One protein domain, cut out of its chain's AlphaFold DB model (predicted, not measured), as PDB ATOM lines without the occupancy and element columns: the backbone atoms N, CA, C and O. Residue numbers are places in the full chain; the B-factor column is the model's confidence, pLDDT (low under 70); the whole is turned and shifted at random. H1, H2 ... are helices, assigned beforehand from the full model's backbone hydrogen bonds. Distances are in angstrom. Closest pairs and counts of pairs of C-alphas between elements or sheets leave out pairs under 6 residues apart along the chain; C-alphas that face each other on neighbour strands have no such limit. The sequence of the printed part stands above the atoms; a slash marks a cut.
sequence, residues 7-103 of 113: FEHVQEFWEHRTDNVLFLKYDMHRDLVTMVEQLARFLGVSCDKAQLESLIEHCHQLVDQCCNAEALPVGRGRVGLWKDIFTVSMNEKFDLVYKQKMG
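AT A GLANCE: This is residues 7 to 103 of the 113 residues of the protein "Sulfotransferase" of Myotis lucifugus (UniProt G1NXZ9). The model is a flat, open frame: H1, H5, H4 and the two long links, residues 16 to 31 and 65 to 81, go round a hollow, and H2 and H3 pack as a pair at the end away from H5. The two ends of the printed part come near each other where H1 and H5 make a corner. The printed part has 97 residues with five named helices, H1 to H5 in order, and no named strand; the class is all helix. The whole is loose, with a radius of gyration of the C-alphas of 17.2 A and spans of 51 by 38 by 14 A.

HOW THE PARTS SIT: Start at the longest helix, H3, residues 49 to 64. It touches H2, residues 32 to 42, with the closest C-alphas, those of Val 33 and Ile 56, 6.1 A apart. Their lines stand at a steep tilt of 55 degrees, opposite ways. Look next at H1, residues 7 to 15, and H5, residues 88 to 102: they are close but not clearly touching, their closest C-alphas, those of Phe 7 and Lys 101, 6.6 A apart. They run the same way at a steep tilt of 44 degrees. H4, residues 82 to 85, touches no helix. In H1, H2, H3 and H5 every backbone O i to N i+4 pair is within hydrogen-bond range; H4 is too short for such a pair.

IN THESE COORDINATES: Find C-alpha 49 at (-14.913, 35.707, 30.740); from there H3 runs 22.3 A to C-alpha 64. H5 runs 20.5 A to C-alpha 102 at (-37.299, 62.823, 13.192). H2 measures 15.1 A, H1 12.2 A and H4 5.1 A.

THE WHOLE: The C-alphas farthest apart, those of Asp 48 and Ser 89, are 51.6 A apart. The printed part has no cut. The links H1 to H2 and H3 to H4 are long. Look for pLDDT under 70 at residues 27 to 29 and 68 to 73.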
ATOM      1  N   PHE A   7     -42.881  59.130  17.848       92.62
ATOM      2  CA  PHE A   7     -41.748  60.015  17.576       92.62
ATOM      3  C   PHE A   7     -41.275  60.773  18.816       92.62
ATOM      4  O   PHE A   7     -40.075  60.910  19.007       92.62
ATOM      5  N   GLU A   8     -42.200  61.279  19.630       91.31
ATOM      6  CA  GLU A   8     -41.868  61.995  20.871       91.31
ATOM      7  C   GLU A   8     -41.292  61.013  21.889       91.31
ATOM      8  O   GLU A   8     -40.214  61.244  22.422       91.31
ATOM      9  N   HIS A   9     -41.959  59.868  22.051       92.31
ATOM     10  CA  HIS A   9     -41.535  58.820  22.970       92.31
ATOM     11  C   HIS A   9     -40.102  58.352  22.686       92.31
ATOM     12  O   HIS A   9     -39.268  58.313  23.580       92.31
ATOM     13  N   VAL A  10     -39.785  58.028  21.430       93.00
ATOM     14  CA  VAL A  10     -38.450  57.522  21.088       93.00
ATOM     15  C   VAL A  10     -37.362  58.597  21.192       93.00
ATOM     16  O   VAL A  10     -36.241  58.280  21.581       93.00
ATOM     17  N   GLN A  11     -37.687  59.856  20.877       92.00
ATOM     18  CA  GLN A  11     -36.747  60.975  20.990       92.00
ATOM     19  C   GLN A  11     -36.415  61.289  22.450       92.00
ATOM     20  O   GLN A  11     -35.245  61.460  22.765       92.00
ATOM     21  N   GLU A  12     -37.400  61.272  23.348       92.25
ATOM     22  CA  GLU A  12     -37.190  61.499  24.784       92.25
ATOM     23  C   GLU A  12     -36.217  60.469  25.384       92.25
ATOM     24  O   GLU A  12     -35.210  60.828  25.993       92.25
ATOM     25  N   PHE A  13     -36.443  59.174  25.133       92.75
ATOM     26  CA  PHE A  13     -35.516  58.128  25.586       92.75
ATOM     27  C   PHE A  13     -34.132  58.234  24.934       92.75
ATOM     28  O   PHE A  13     -33.130  57.877  25.553       92.75
ATOM     29  N   TRP A  14     -34.060  58.714  23.691       92.62
ATOM     30  CA  TRP A  14     -32.789  58.928  23.008       92.62
ATOM     31  C   TRP A  14     -31.994  60.096  23.598       92.62
ATOM     32  O   TRP A  14     -30.774  59.993  23.741       92.62
ATOM     33  N   GLU A  15     -32.658  61.188  23.971       92.06
ATOM     34  CA  GLU A  15     -32.037  62.335  24.641       92.06
ATOM     35  C   GLU A  15     -31.481  61.945  26.016       92.06
ATOM     36  O   GLU A  15     -30.366  62.334  26.355       92.06
ATOM     37  N   HIS A  16     -32.185  61.076  26.745       92.19
ATOM     38  CA  HIS A  16     -31.783  60.590  28.068       92.19
ATOM     39  C   HIS A  16     -30.911  59.326  28.056       92.19
ATOM     40  O   HIS A  16     -30.660  58.745  29.111       92.19
ATOM     41  N   ARG A  17     -30.387  58.890  26.901       90.25
ATOM     42  CA  ARG A  17     -29.590  57.647  26.775       90.25
ATOM     43  C   ARG A  17     -28.285  57.612  27.588       90.25
ATOM     44  O   ARG A  17     -27.587  56.602  27.586       90.25
ATOM     45  N   THR A  18     -27.908  58.719  28.219       86.25
ATOM     46  CA  THR A  18     -26.753  58.831  29.123       86.25
ATOM     47  C   THR A  18     -27.146  58.844  30.601       86.25
ATOM     48  O   THR A  18     -26.280  58.697  31.461       86.25
ATOM     49  N   ASP A  19     -28.437  58.976  30.913       83.06
ATOM     50  CA  ASP A  19     -28.944  59.321  32.244       83.06
ATOM     51  C   ASP A  19     -29.429  58.077  32.997       83.06
ATOM     52  O   ASP A  19     -30.599  57.957  33.351       83.06
ATOM     53  N   ASN A  20     -28.536  57.109  33.223       88.12
ATOM     54  CA  ASN A  20     -28.892  55.793  33.781       88.12
ATOM     55  C   ASN A  20     -30.002  55.078  32.988       88.12
ATOM     56  O   ASN A  20     -30.772  54.297  33.547       88.12
ATOM     57  N   VAL A  21     -30.078  55.335  31.685       92.00
ATOM     58  CA  VAL A  21     -30.981  54.669  30.748       92.00
ATOM     59  C   VAL A  21     -30.131  54.029  29.663       92.00
ATOM     60  O   VAL A  21     -29.370  54.714  28.987       92.00
ATOM     61  N   LEU A  22     -30.268  52.718  29.471       91.62
ATOM     62  CA  LEU A  22     -29.650  52.025  28.345       91.62
ATOM     63  C   LEU A  22     -30.625  52.010  27.168       91.62
ATOM     64  O   LEU A  22     -31.609  51.270  27.175       91.62
ATOM     65  N   PHE A  23     -30.347  52.823  26.150       91.81
ATOM     66  CA  PHE A  23     -31.120  52.811  24.913       91.81
ATOM     67  C   PHE A  23     -30.646  51.669  24.010       91.81
ATOM     68  O   PHE A  23     -29.538  51.713  23.473       91.81
ATOM     69  N   LEU A  24     -31.498  50.663  23.817       89.75
ATOM     70  CA  LEU A  24     -31.251  49.549  22.907       89.75
ATOM     71  C   LEU A  24     -32.201  49.616  21.721       89.75
ATOM     72  O   LEU A  24     -33.373  49.973  21.853       89.75
ATOM     73  N   LYS A  25     -31.694  49.224  20.560       89.06
ATOM     74  CA  LYS A  25     -32.505  49.018  19.369       89.06
ATOM     75  C   LYS A  25     -32.747  47.521  19.169       89.06
ATOM     76  O   LYS A  25     -32.021  46.687  19.704       89.06
ATOM     77  N   TYR A  26     -33.780  47.175  18.407       82.88
ATOM     78  CA  TYR A  26     -34.173  45.779  18.175       82.88
ATOM     79  C   TYR A  26     -33.234  45.026  17.201       82.88
ATOM     80  O   TYR A  26     -33.438  43.859  16.890       82.88
ATOM     81  N   ASP A  27     -32.141  45.654  16.771       68.50
ATOM     82  CA  ASP A  27     -31.046  45.121  15.944       68.50
ATOM     83  C   ASP A  27     -30.200  44.045  16.660       68.50
ATOM     84  O   ASP A  27     -29.108  43.694  16.216       68.50
ATOM     85  N   MET A  28     -30.734  43.454  17.731       66.75
ATOM     86  CA  MET A  28     -30.152  42.354  18.501       66.75
ATOM     87  C   MET A  28     -29.722  41.163  17.629       66.75
ATOM     88  O   MET A  28     -28.827  40.415  17.998       66.75
ATOM     89  N   HIS A  29     -30.319  41.008  16.447       67.25
ATOM     90  CA  HIS A  29     -29.954  39.980  15.472       67.25
ATOM     91  C   HIS A  29     -28.611  40.224  14.764       67.25
ATOM     92  O   HIS A  29     -28.038  39.273  14.243       67.25
ATOM     93  N   ARG A  30     -28.105  41.466  14.710       73.31
ATOM     94  CA  ARG A  30     -26.813  41.773  14.065       73.31
ATOM     95  C   ARG A  30     -25.626  41.569  14.994       73.31
ATOM     96  O   ARG A  30     -24.608  41.047  14.556       73.31
ATOM     97  N   ASP A  31     -25.750  42.004  16.244       82.25
ATOM     98  CA  ASP A  31     -24.655  41.963  17.217       82.25
ATOM     99  C   ASP A  31     -25.185  41.745  18.641       82.25
ATOM    100  O   ASP A  31     -25.236  42.647  19.484       82.25
ATOM    101  N   LEU A  32     -25.630  40.510  18.893       85.38
ATOM    102  CA  LEU A  32     -26.112  40.087  20.206       85.38
ATOM    103  C   LEU A  32     -25.005  40.157  21.265       85.38
ATOM    104  O   LEU A  32     -25.284  40.499  22.412       85.38
ATOM    105  N   VAL A  33     -23.756  39.879  20.879       87.38
ATOM    106  CA  VAL A  33     -22.590  39.891  21.772       87.38
ATOM    107  C   VAL A  33     -22.435  41.264  22.415       87.38
ATOM    108  O   VAL A  33     -22.502  41.381  23.640       87.38
ATOM    109  N   THR A  34     -22.327  42.314  21.597       88.69
ATOM    110  CA  THR A  34     -22.181  43.685  22.099       88.69
ATOM    111  C   THR A  34     -23.373  44.099  22.963       88.69
ATOM    112  O   THR A  34     -23.193  44.757  23.989       88.69
ATOM    113  N   MET A  35     -24.597  43.693  22.601       88.69
ATOM    114  CA  MET A  35     -25.795  44.010  23.386       88.69
ATOM    115  C   MET A  35     -25.781  43.349  24.770       88.69
ATOM    116  O   MET A  35     -26.070  44.011  25.771       88.69
ATOM    117  N   VAL A  36     -25.429  42.063  24.848       89.31
ATOM    118  CA  VAL A  36     -25.346  41.317  26.113       89.31
ATOM    119  C   VAL A  36     -24.249  41.894  27.009       89.31
ATOM    120  O   VAL A  36     -24.473  42.086  28.203       89.31
ATOM    121  N   GLU A  37     -23.097  42.258  26.443       88.94
ATOM    122  CA  GLU A  37     -22.018  42.921  27.183       88.94
ATOM    123  C   GLU A  37     -22.440  44.286  27.746       88.94
ATOM    124  O   GLU A  37     -22.158  44.606  28.907       88.94
ATOM    125  N   GLN A  38     -23.129  45.098  26.939       89.69
ATOM    126  CA  GLN A  38     -23.659  46.391  27.373       89.69
ATOM    127  C   GLN A  38     -24.690  46.228  28.492       89.69
ATOM    128  O   GLN A  38     -24.625  46.960  29.481       89.69
ATOM    129  N   LEU A  39     -25.592  45.249  28.378       90.81
ATOM    130  CA  LEU A  39     -26.583  44.929  29.407       90.81
ATOM    131  C   LEU A  39     -25.930  44.479  30.712       90.81
ATOM    132  O   LEU A  39     -26.274  45.004  31.769       90.81
ATOM    133  N   ALA A  40     -24.967  43.555  30.651       90.25
ATOM    134  CA  ALA A  40     -24.254  43.081  31.834       90.25
ATOM    135  C   ALA A  40     -23.564  44.243  32.565       90.25
ATOM    136  O   ALA A  40     -23.714  44.395  33.779       90.25
ATOM    137  N   ARG A  41     -22.883  45.124  31.816       90.25
ATOM    138  CA  ARG A  41     -22.228  46.316  32.372       90.25
ATOM    139  C   ARG A  41     -23.227  47.300  32.978       90.25
ATOM    140  O   ARG A  41     -22.989  47.800  34.071       90.25
ATOM    141  N   PHE A  42     -24.323  47.578  32.278       91.19
ATOM    142  CA  PHE A  42     -25.337  48.536  32.715       91.19
ATOM    143  C   PHE A  42     -26.084  48.070  33.971       91.19
ATOM    144  O   PHE A  42     -26.323  48.863  34.876       91.19
ATOM    145  N   LEU A  43     -26.398  46.774  34.060       91.50
ATOM    146  CA  LEU A  43     -27.061  46.169  35.220       91.50
ATOM    147  C   LEU A  43     -26.105  45.907  36.398       91.50
ATOM    148  O   LEU A  43     -26.549  45.452  37.452       91.50
ATOM    149  N   GLY A  44     -24.803  46.170  36.237       90.12
ATOM    150  CA  GLY A  44     -23.796  45.919  37.268       90.12
ATOM    151  C   GLY A  44     -23.534  44.432  37.526       90.12
ATOM    152  O   GLY A  44     -23.070  44.066  38.605       90.12
ATOM    153  N   VAL A  45     -23.829  43.565  36.555       90.50
ATOM    154  CA  VAL A  45     -23.572  42.127  36.651       90.50
ATOM    155  C   VAL A  45     -22.098  41.880  36.334       90.50
ATOM    156  O   VAL A  45     -21.662  41.978  35.188       90.50
ATOM    157  N   SER A  46     -21.306  41.568  37.360       86.19
ATOM    158  CA  SER A  46     -19.910  41.172  37.185       86.19
ATOM    159  C   SER A  46     -19.832  39.710  36.745       86.19
ATOM    160  O   SER A  46     -20.065  38.810  37.553       86.19
ATOM    161  N   CYS A  47     -19.488  39.480  35.482       84.12
ATOM    162  CA  CYS A  47     -19.189  38.155  34.945       84.12
ATOM    163  C   CYS A  47     -17.690  38.029  34.677       84.12
ATOM    164  O   CYS A  47     -17.063  38.964  34.169       84.12
ATOM    165  N   ASP A  48     -17.115  36.868  34.981       89.44
ATOM    166  CA  ASP A  48     -15.839  36.489  34.386       89.44
ATOM    167  C   ASP A  48     -16.013  36.156  32.891       89.44
ATOM    168  O   ASP A  48     -17.128  36.082  32.364       89.44
ATOM    169  N   LYS A  49     -14.894  35.971  32.183       87.75
ATOM    170  CA  LYS A  49     -14.913  35.707  30.740       87.75
ATOM    171  C   LYS A  49     -15.737  34.461  30.380       87.75
ATOM    172  O   LYS A  49     -16.481  34.502  29.409       87.75
ATOM    173  N   ALA A  50     -15.637  33.388  31.162       90.75
ATOM    174  CA  ALA A  50     -16.345  32.141  30.881       90.75
ATOM    175  C   ALA A  50     -17.854  32.272  31.149       90.75
ATOM    176  O   ALA A  50     -18.675  31.750  30.398       90.75
ATOM    177  N   GLN A  51     -18.230  33.007  32.198       89.75
ATOM    178  CA  GLN A  51     -19.620  33.330  32.510       89.75
ATOM    179  C   GLN A  51     -20.251  34.211  31.430       89.75
ATOM    180  O   GLN A  51     -21.396  33.977  31.052       89.75
ATOM    181  N   LEU A  52     -19.509  35.197  30.920       88.88
ATOM    182  CA  LEU A  52     -19.973  36.074  29.849       88.88
ATOM    183  C   LEU A  52     -20.159  35.302  28.535       88.88
ATOM    184  O   LEU A  52     -21.208  35.423  27.912       88.88
ATOM    185  N   GLU A  53     -19.192  34.461  28.159       90.31
ATOM    186  CA  GLU A  53     -19.301  33.578  26.988       90.31
ATOM    187  C   GLU A  53     -20.508  32.636  27.109       90.31
ATOM    188  O   GLU A  53     -21.291  32.504  26.170       90.31
ATOM    189  N   SER A  54     -20.723  32.039  28.286       91.38
ATOM    190  CA  SER A  54     -21.891  31.187  28.532       91.38
ATOM    191  C   SER A  54     -23.211  31.961  28.477       91.38
ATOM    192  O   SER A  54     -24.198  31.440  27.963       91.38
ATOM    193  N   LEU A  55     -23.258  33.194  28.989       88.62
ATOM    194  CA  LEU A  55     -24.447  34.044  28.920       88.62
ATOM    195  C   LEU A  55     -24.793  34.395  27.471       88.62
ATOM    196  O   LEU A  55     -25.947  34.258  27.073       88.62
ATOM    197  N   ILE A  56     -23.792  34.805  26.690       88.38
ATOM    198  CA  ILE A  56     -23.928  35.108  25.262       88.38
ATOM    199  C   ILE A  56     -24.477  33.890  24.514       88.38
ATOM    200  O   ILE A  56     -25.450  34.023  23.775       88.38
ATOM    201  N   GLU A  57     -23.912  32.704  24.749       89.19
ATOM    202  CA  GLU A  57     -24.368  31.457  24.128       89.19
ATOM    203  C   GLU A  57     -25.830  31.140  24.485       89.19
ATOM    204  O   GLU A  57     -26.640  30.851  23.605       89.19
ATOM    205  N   HIS A  58     -26.218  31.266  25.759       88.00
ATOM    206  CA  HIS A  58     -27.614  31.074  26.161       88.00
ATOM    207  C   HIS A  58     -28.554  32.096  25.508       88.00
ATOM    208  O   HIS A  58     -29.661  31.741  25.098       88.00
ATOM    209  N   CYS A  59     -28.130  33.356  25.380       86.19
ATOM    210  CA  CYS A  59     -28.890  34.373  24.663       86.19
ATOM    211  C   CYS A  59     -29.036  34.016  23.176       86.19
ATOM    212  O   CYS A  59     -30.144  34.117  22.651       86.19
ATOM    213  N   HIS A  60     -27.971  33.548  22.514       84.12
ATOM    214  CA  HIS A  60     -28.025  33.089  21.122       84.12
ATOM    215  C   HIS A  60     -29.020  31.945  20.952       84.12
ATOM    216  O   HIS A  60     -29.908  32.036  20.112       84.12
ATOM    217  N   GLN A  61     -28.957  30.924  21.806       84.81
ATOM    218  CA  GLN A  61     -29.873  29.783  21.742       84.81
ATOM    219  C   GLN A  61     -31.341  30.194  21.905       84.81
ATOM    220  O   GLN A  61     -32.208  29.668  21.208       84.81
ATOM    221  N   LEU A  62     -31.637  31.136  22.805       83.56
ATOM    222  CA  LEU A  62     -32.995  31.656  22.995       83.56
ATOM    223  C   LEU A  62     -33.493  32.439  21.773       83.56
ATOM    224  O   LEU A  62     -34.658  32.312  21.391       83.56
ATOM    225  N   VAL A  63     -32.620  33.243  21.160       81.50
ATOM    226  CA  VAL A  63     -32.947  34.000  19.946       81.50
ATOM    227  C   VAL A  63     -33.151  33.051  18.765       81.50
ATOM    228  O   VAL A  63     -34.174  33.146  18.090       81.50
ATOM    229  N   ASP A  64     -32.251  32.089  18.572       79.62
ATOM    230  CA  ASP A  64     -32.282  31.129  17.465       79.62
ATOM    231  C   ASP A  64     -33.501  30.207  17.521       79.62
ATOM    232  O   ASP A  64     -34.087  29.902  16.484       79.62
ATOM    233  N   GLN A  65     -33.964  29.831  18.719       79.81
ATOM    234  CA  GLN A  65     -35.228  29.100  18.890       79.81
ATOM    235  C   GLN A  65     -36.443  29.862  18.342       79.81
ATOM    236  O   GLN A  65     -37.453  29.246  17.995       79.81
ATOM    237  N   CYS A  66     -36.365  31.190  18.262       72.19
ATOM    238  CA  CYS A  66     -37.423  32.029  17.716       72.19
ATOM    239  C   CYS A  66     -37.221  32.351  16.226       72.19
ATOM    240  O   CYS A  66     -38.136  32.911  15.612       72.19
ATOM    241  N   CYS A  67     -36.060  32.022  15.652       73.75
ATOM    242  CA  CYS A  67     -35.682  32.362  14.285       73.75
ATOM    243  C   CYS A  67     -36.092  31.287  13.262       73.75
ATOM    244  O   CYS A  67     -36.124  30.092  13.546       73.75
ATOM    245  N   ASN A  68     -36.414  31.715  12.040       67.62
ATOM    246  CA  ASN A  68     -36.598  30.832  10.886       67.62
ATOM    247  C   ASN A  68     -35.259  30.540  10.175       67.62
ATOM    248  O   ASN A  68     -34.196  30.986  10.598       67.62
ATOM    249  N   ALA A  69     -35.322  29.837   9.039       66.19
ATOM    250  CA  ALA A  69     -34.166  29.527   8.191       66.19
ATOM    251  C   ALA A  69     -33.385  30.759   7.675       66.19
ATOM    252  O   ALA A  69     -32.280  30.596   7.167       66.19
ATOM    253  N   GLU A  70     -33.932  31.971   7.804       63.66
ATOM    254  CA  GLU A  70     -33.279  33.237   7.439       63.66
ATOM    255  C   GLU A  70     -32.624  33.930   8.651       63.66
ATOM    256  O   GLU A  70     -32.247  35.093   8.553       63.66
ATOM    257  N   ALA A  71     -32.509  33.241   9.795       66.88
ATOM    258  CA  ALA A  71     -32.019  33.790  11.065       66.88
ATOM    259  C   ALA A  71     -32.828  35.007  11.567       66.88
ATOM    260  O   ALA A  71     -32.316  35.863  12.287       66.88
ATOM    261  N   LEU A  72     -34.113  35.081  11.198       66.19
ATOM    262  CA  LEU A  72     -35.026  36.145  11.605       66.19
ATOM    263  C   LEU A  72     -36.177  35.591  12.450       66.19
ATOM    264  O   LEU A  72     -36.711  34.529  12.114       66.19
ATOM    265  N   PRO A  73     -36.649  36.314  13.482       68.56
ATOM    266  CA  PRO A  73     -37.777  35.859  14.279       68.56
ATOM    267  C   PRO A  73     -39.029  35.619  13.443       68.56
ATOM    268  O   PRO A  73     -39.375  36.417  12.569       68.56
ATOM    269  N   VAL A  74     -39.760  34.549  13.746       70.50
ATOM    270  CA  VAL A  74     -40.998  34.218  13.033       70.50
ATOM    271  C   VAL A  74     -42.122  35.194  13.401       70.50
ATOM    272  O   VAL A  74     -42.360  35.520  14.565       70.50
ATOM    273  N   GLY A  75     -42.881  35.638  12.398       74.00
ATOM    274  CA  GLY A  75     -44.067  36.470  12.599       74.00
ATOM    275  C   GLY A  75     -43.726  37.932  12.886       74.00
ATOM    276  O   GLY A  75     -42.955  38.550  12.158       74.00
ATOM    277  N   ARG A  76     -44.331  38.521  13.927       77.88
ATOM    278  CA  ARG A  76     -44.252  39.975  14.192       77.88
ATOM    279  C   ARG A  76     -42.858  40.482  14.586       77.88
ATOM    280  O   ARG A  76     -42.667  41.691  14.608       77.88
ATOM    281  N   GLY A  77     -41.919  39.590  14.900       76.56
ATOM    282  CA  GLY A  77     -40.537  39.944  15.233       76.56
ATOM    283  C   GLY A  77     -39.596  40.027  14.026       76.56
ATOM    284  O   GLY A  77     -38.426  40.345  14.210       76.56
ATOM    285  N   ARG A  78     -40.069  39.736  12.802       80.81
ATOM    286  CA  ARG A  78     -39.222  39.751  11.602       80.81
ATOM    287  C   ARG A  78     -38.861  41.182  11.203       80.81
ATOM    288  O   ARG A  78     -39.722  41.957  10.774       80.81
ATOM    289  N   VAL A  79     -37.575  41.519  11.276       83.88
ATOM    290  CA  VAL A  79     -37.051  42.796  10.771       83.88
ATOM    291  C   VAL A  79     -37.297  42.872   9.258       83.88
ATOM    292  O   VAL A  79     -37.067  41.912   8.529       83.88
ATOM    293  N   GLY A  80     -37.832  43.995   8.777       86.00
ATOM    294  CA  GLY A  80     -38.204  44.157   7.367       86.00
ATOM    295  C   GLY A  80     -39.582  43.610   6.971       86.00
ATOM    296  O   GLY A  80     -39.972  43.781   5.819       86.00
ATOM    297  N   LEU A  81     -40.370  43.028   7.892       87.44
ATOM    298  CA  LEU A  81     -41.742  42.558   7.605       87.44
ATOM    299  C   LEU A  81     -42.643  43.633   6.988       87.44
ATOM    300  O   LEU A  81     -43.513  43.324   6.179       87.44
ATOM    301  N   TRP A  82     -42.423  44.897   7.346       90.25
ATOM    302  CA  TRP A  82     -43.203  46.017   6.832       90.25
ATOM    303  C   TRP A  82     -43.187  46.104   5.299       90.25
ATOM    304  O   TRP A  82     -44.186  46.538   4.738       90.25
ATOM    305  N   LYS A  83     -42.126  45.641   4.617       89.38
ATOM    306  CA  LYS A  83     -42.033  45.657   3.146       89.38
ATOM    307  C   LYS A  83     -43.087  44.780   2.466       89.38
ATOM    308  O   LYS A  83     -43.520  45.110   1.368       89.38
ATOM    309  N   ASP A  84     -43.538  43.718   3.131       90.19
ATOM    310  CA  ASP A  84     -44.566  42.811   2.600       90.19
ATOM    311  C   ASP A  84     -45.988  43.337   2.857       90.19
ATOM    312  O   ASP A  84     -46.957  42.837   2.289       90.19
ATOM    313  N   ILE A  85     -46.126  44.330   3.742       91.44
ATOM    314  CA  ILE A  85     -47.415  44.873   4.191       91.44
ATOM    315  C   ILE A  85     -47.666  46.259   3.587       91.44
ATOM    316  O   ILE A  85     -48.799  46.597   3.238       91.44
ATOM    317  N   PHE A  86     -46.629  47.086   3.479       93.44
ATOM    318  CA  PHE A  86     -46.744  48.458   3.010       93.44
ATOM    319  C   PHE A  86     -46.839  48.496   1.489       93.44
ATOM    320  O   PHE A  86     -45.996  47.968   0.768       93.44
ATOM    321  N   THR A  87     -47.840  49.214   0.990       95.19
ATOM    322  CA  THR A  87     -47.846  49.624  -0.417       95.19
ATOM    323  C   THR A  87     -46.846  50.760  -0.636       95.19
ATOM    324  O   THR A  87     -46.531  51.504   0.294       95.19
ATOM    325  N   VAL A  88     -46.405  50.957  -1.883       94.50
ATOM    326  CA  VAL A  88     -45.476  52.045  -2.247       94.50
ATOM    327  C   VAL A  88     -45.984  53.407  -1.758       94.50
ATOM    328  O   VAL A  88     -45.259  54.133  -1.087       94.50
ATOM    329  N   SER A  89     -47.267  53.712  -1.984       94.69
ATOM    330  CA  SER A  89     -47.848  55.000  -1.574       94.69
ATOM    331  C   SER A  89     -47.989  55.161  -0.054       94.69
ATOM    332  O   SER A  89     -47.965  56.282   0.453       94.69
ATOM    333  N   MET A  90     -48.141  54.063   0.697       94.75
ATOM    334  CA  MET A  90     -48.106  54.097   2.163       94.75
ATOM    335  C   MET A  90     -46.693  54.373   2.667       94.75
ATOM    336  O   MET A  90     -46.532  55.186   3.576       94.75
ATOM    337  N   ASN A  91     -45.691  53.739   2.054       94.62
ATOM    338  CA  ASN A  91     -44.294  53.952   2.402       94.62
ATOM    339  C   ASN A  91     -43.868  55.406   2.159       94.62
ATOM    340  O   ASN A  91     -43.383  56.056   3.074       94.62
ATOM    341  N   GLU A  92     -44.164  55.964   0.982       95.44
ATOM    342  CA  GLU A  92     -43.845  57.364   0.657       95.44
ATOM    343  C   GLU A  92     -44.462  58.357   1.654       95.44
ATOM    344  O   GLU A  92     -43.811  59.304   2.101       95.44
ATOM    345  N   LYS A  93     -45.724  58.135   2.044       95.88
ATOM    346  CA  LYS A  93     -46.395  58.963   3.056       95.88
ATOM    347  C   LYS A  93     -45.726  58.835   4.421       95.88
ATOM    348  O   LYS A  93     -45.582  59.841   5.114       95.88
ATOM    349  N   PHE A  94     -45.344  57.622   4.813       94.81
ATOM    350  CA  PHE A  94     -44.670  57.391   6.082       94.81
ATOM    351  C   PHE A  94     -43.287  58.047   6.104       94.81
ATOM    352  O   PHE A  94     -42.990  58.764   7.055       94.81
ATOM    353  N   ASP A  95     -42.498  57.904   5.038       93.75
ATOM    354  CA  ASP A  95     -41.163  58.501   4.908       93.75
ATOM    355  C   ASP A  95     -41.201  60.031   5.024       93.75
ATOM    356  O   ASP A  95     -40.363  60.633   5.700       93.75
ATOM    357  N   LEU A  96     -42.213  60.677   4.430       94.81
ATOM    358  CA  LEU A  96     -42.424  62.121   4.560       94.81
ATOM    359  C   LEU A  96     -42.695  62.536   6.012       94.81
ATOM    360  O   LEU A  96     -42.070  63.474   6.516       94.81
ATOM    361  N   VAL A  97     -43.595  61.827   6.701       94.88
ATOM    362  CA  VAL A  97     -43.916  62.096   8.112       94.88
ATOM    363  C   VAL A  97     -42.709  61.816   9.006       94.88
ATOM    364  O   VAL A  97     -42.404  62.619   9.888       94.88
ATOM    365  N   TYR A  98     -41.998  60.713   8.760       93.31
ATOM    366  CA  TYR A  98     -40.801  60.327   9.497       93.31
ATOM    367  C   TYR A  98     -39.724  61.400   9.372       93.31
ATOM    368  O   TYR A  98     -39.238  61.898  10.383       93.31
ATOM    369  N   LYS A  99     -39.417  61.849   8.150       91.94
ATOM    370  CA  LYS A  99     -38.427  62.907   7.908       91.94
ATOM    371  C   LYS A  99     -38.811  64.226   8.578       91.94
ATOM    372  O   LYS A  99     -37.946  64.903   9.128       91.94
ATOM    373  N   GLN A 100     -40.092  64.592   8.558       93.62
ATOM    374  CA  GLN A 100     -40.562  65.816   9.204       93.62
ATOM    375  C   GLN A 100     -40.430  65.753  10.733       93.62
ATOM    376  O   GLN A 100     -40.064  66.753  11.350       93.62
ATOM    377  N   LYS A 101     -40.737  64.601  11.343       92.06
ATOM    378  CA  LYS A 101     -40.777  64.446  12.806       92.06
ATOM    379  C   LYS A 101     -39.447  64.047  13.440       92.06
ATOM    380  O   LYS A 101     -39.189  64.461  14.562       92.06
ATOM    381  N   MET A 102     -38.618  63.281  12.732       90.56
ATOM    382  CA  MET A 102     -37.299  62.823  13.192       90.56
ATOM    383  C   MET A 102     -36.150  63.683  12.667       90.56
ATOM    384  O   MET A 102     -35.025  63.511  13.109       90.56
ATOM    385  N   GLY A 103     -36.392  64.613  11.736       79.56
ATOM    386  CA  GLY A 103     -35.325  65.309  11.005       79.56
ATOM    387  C   GLY A 103     -34.372  66.175  11.841       79.56
ATOM    388  O   GLY A 103     -33.365  66.628  11.307       79.56
TER     389      GLY A 103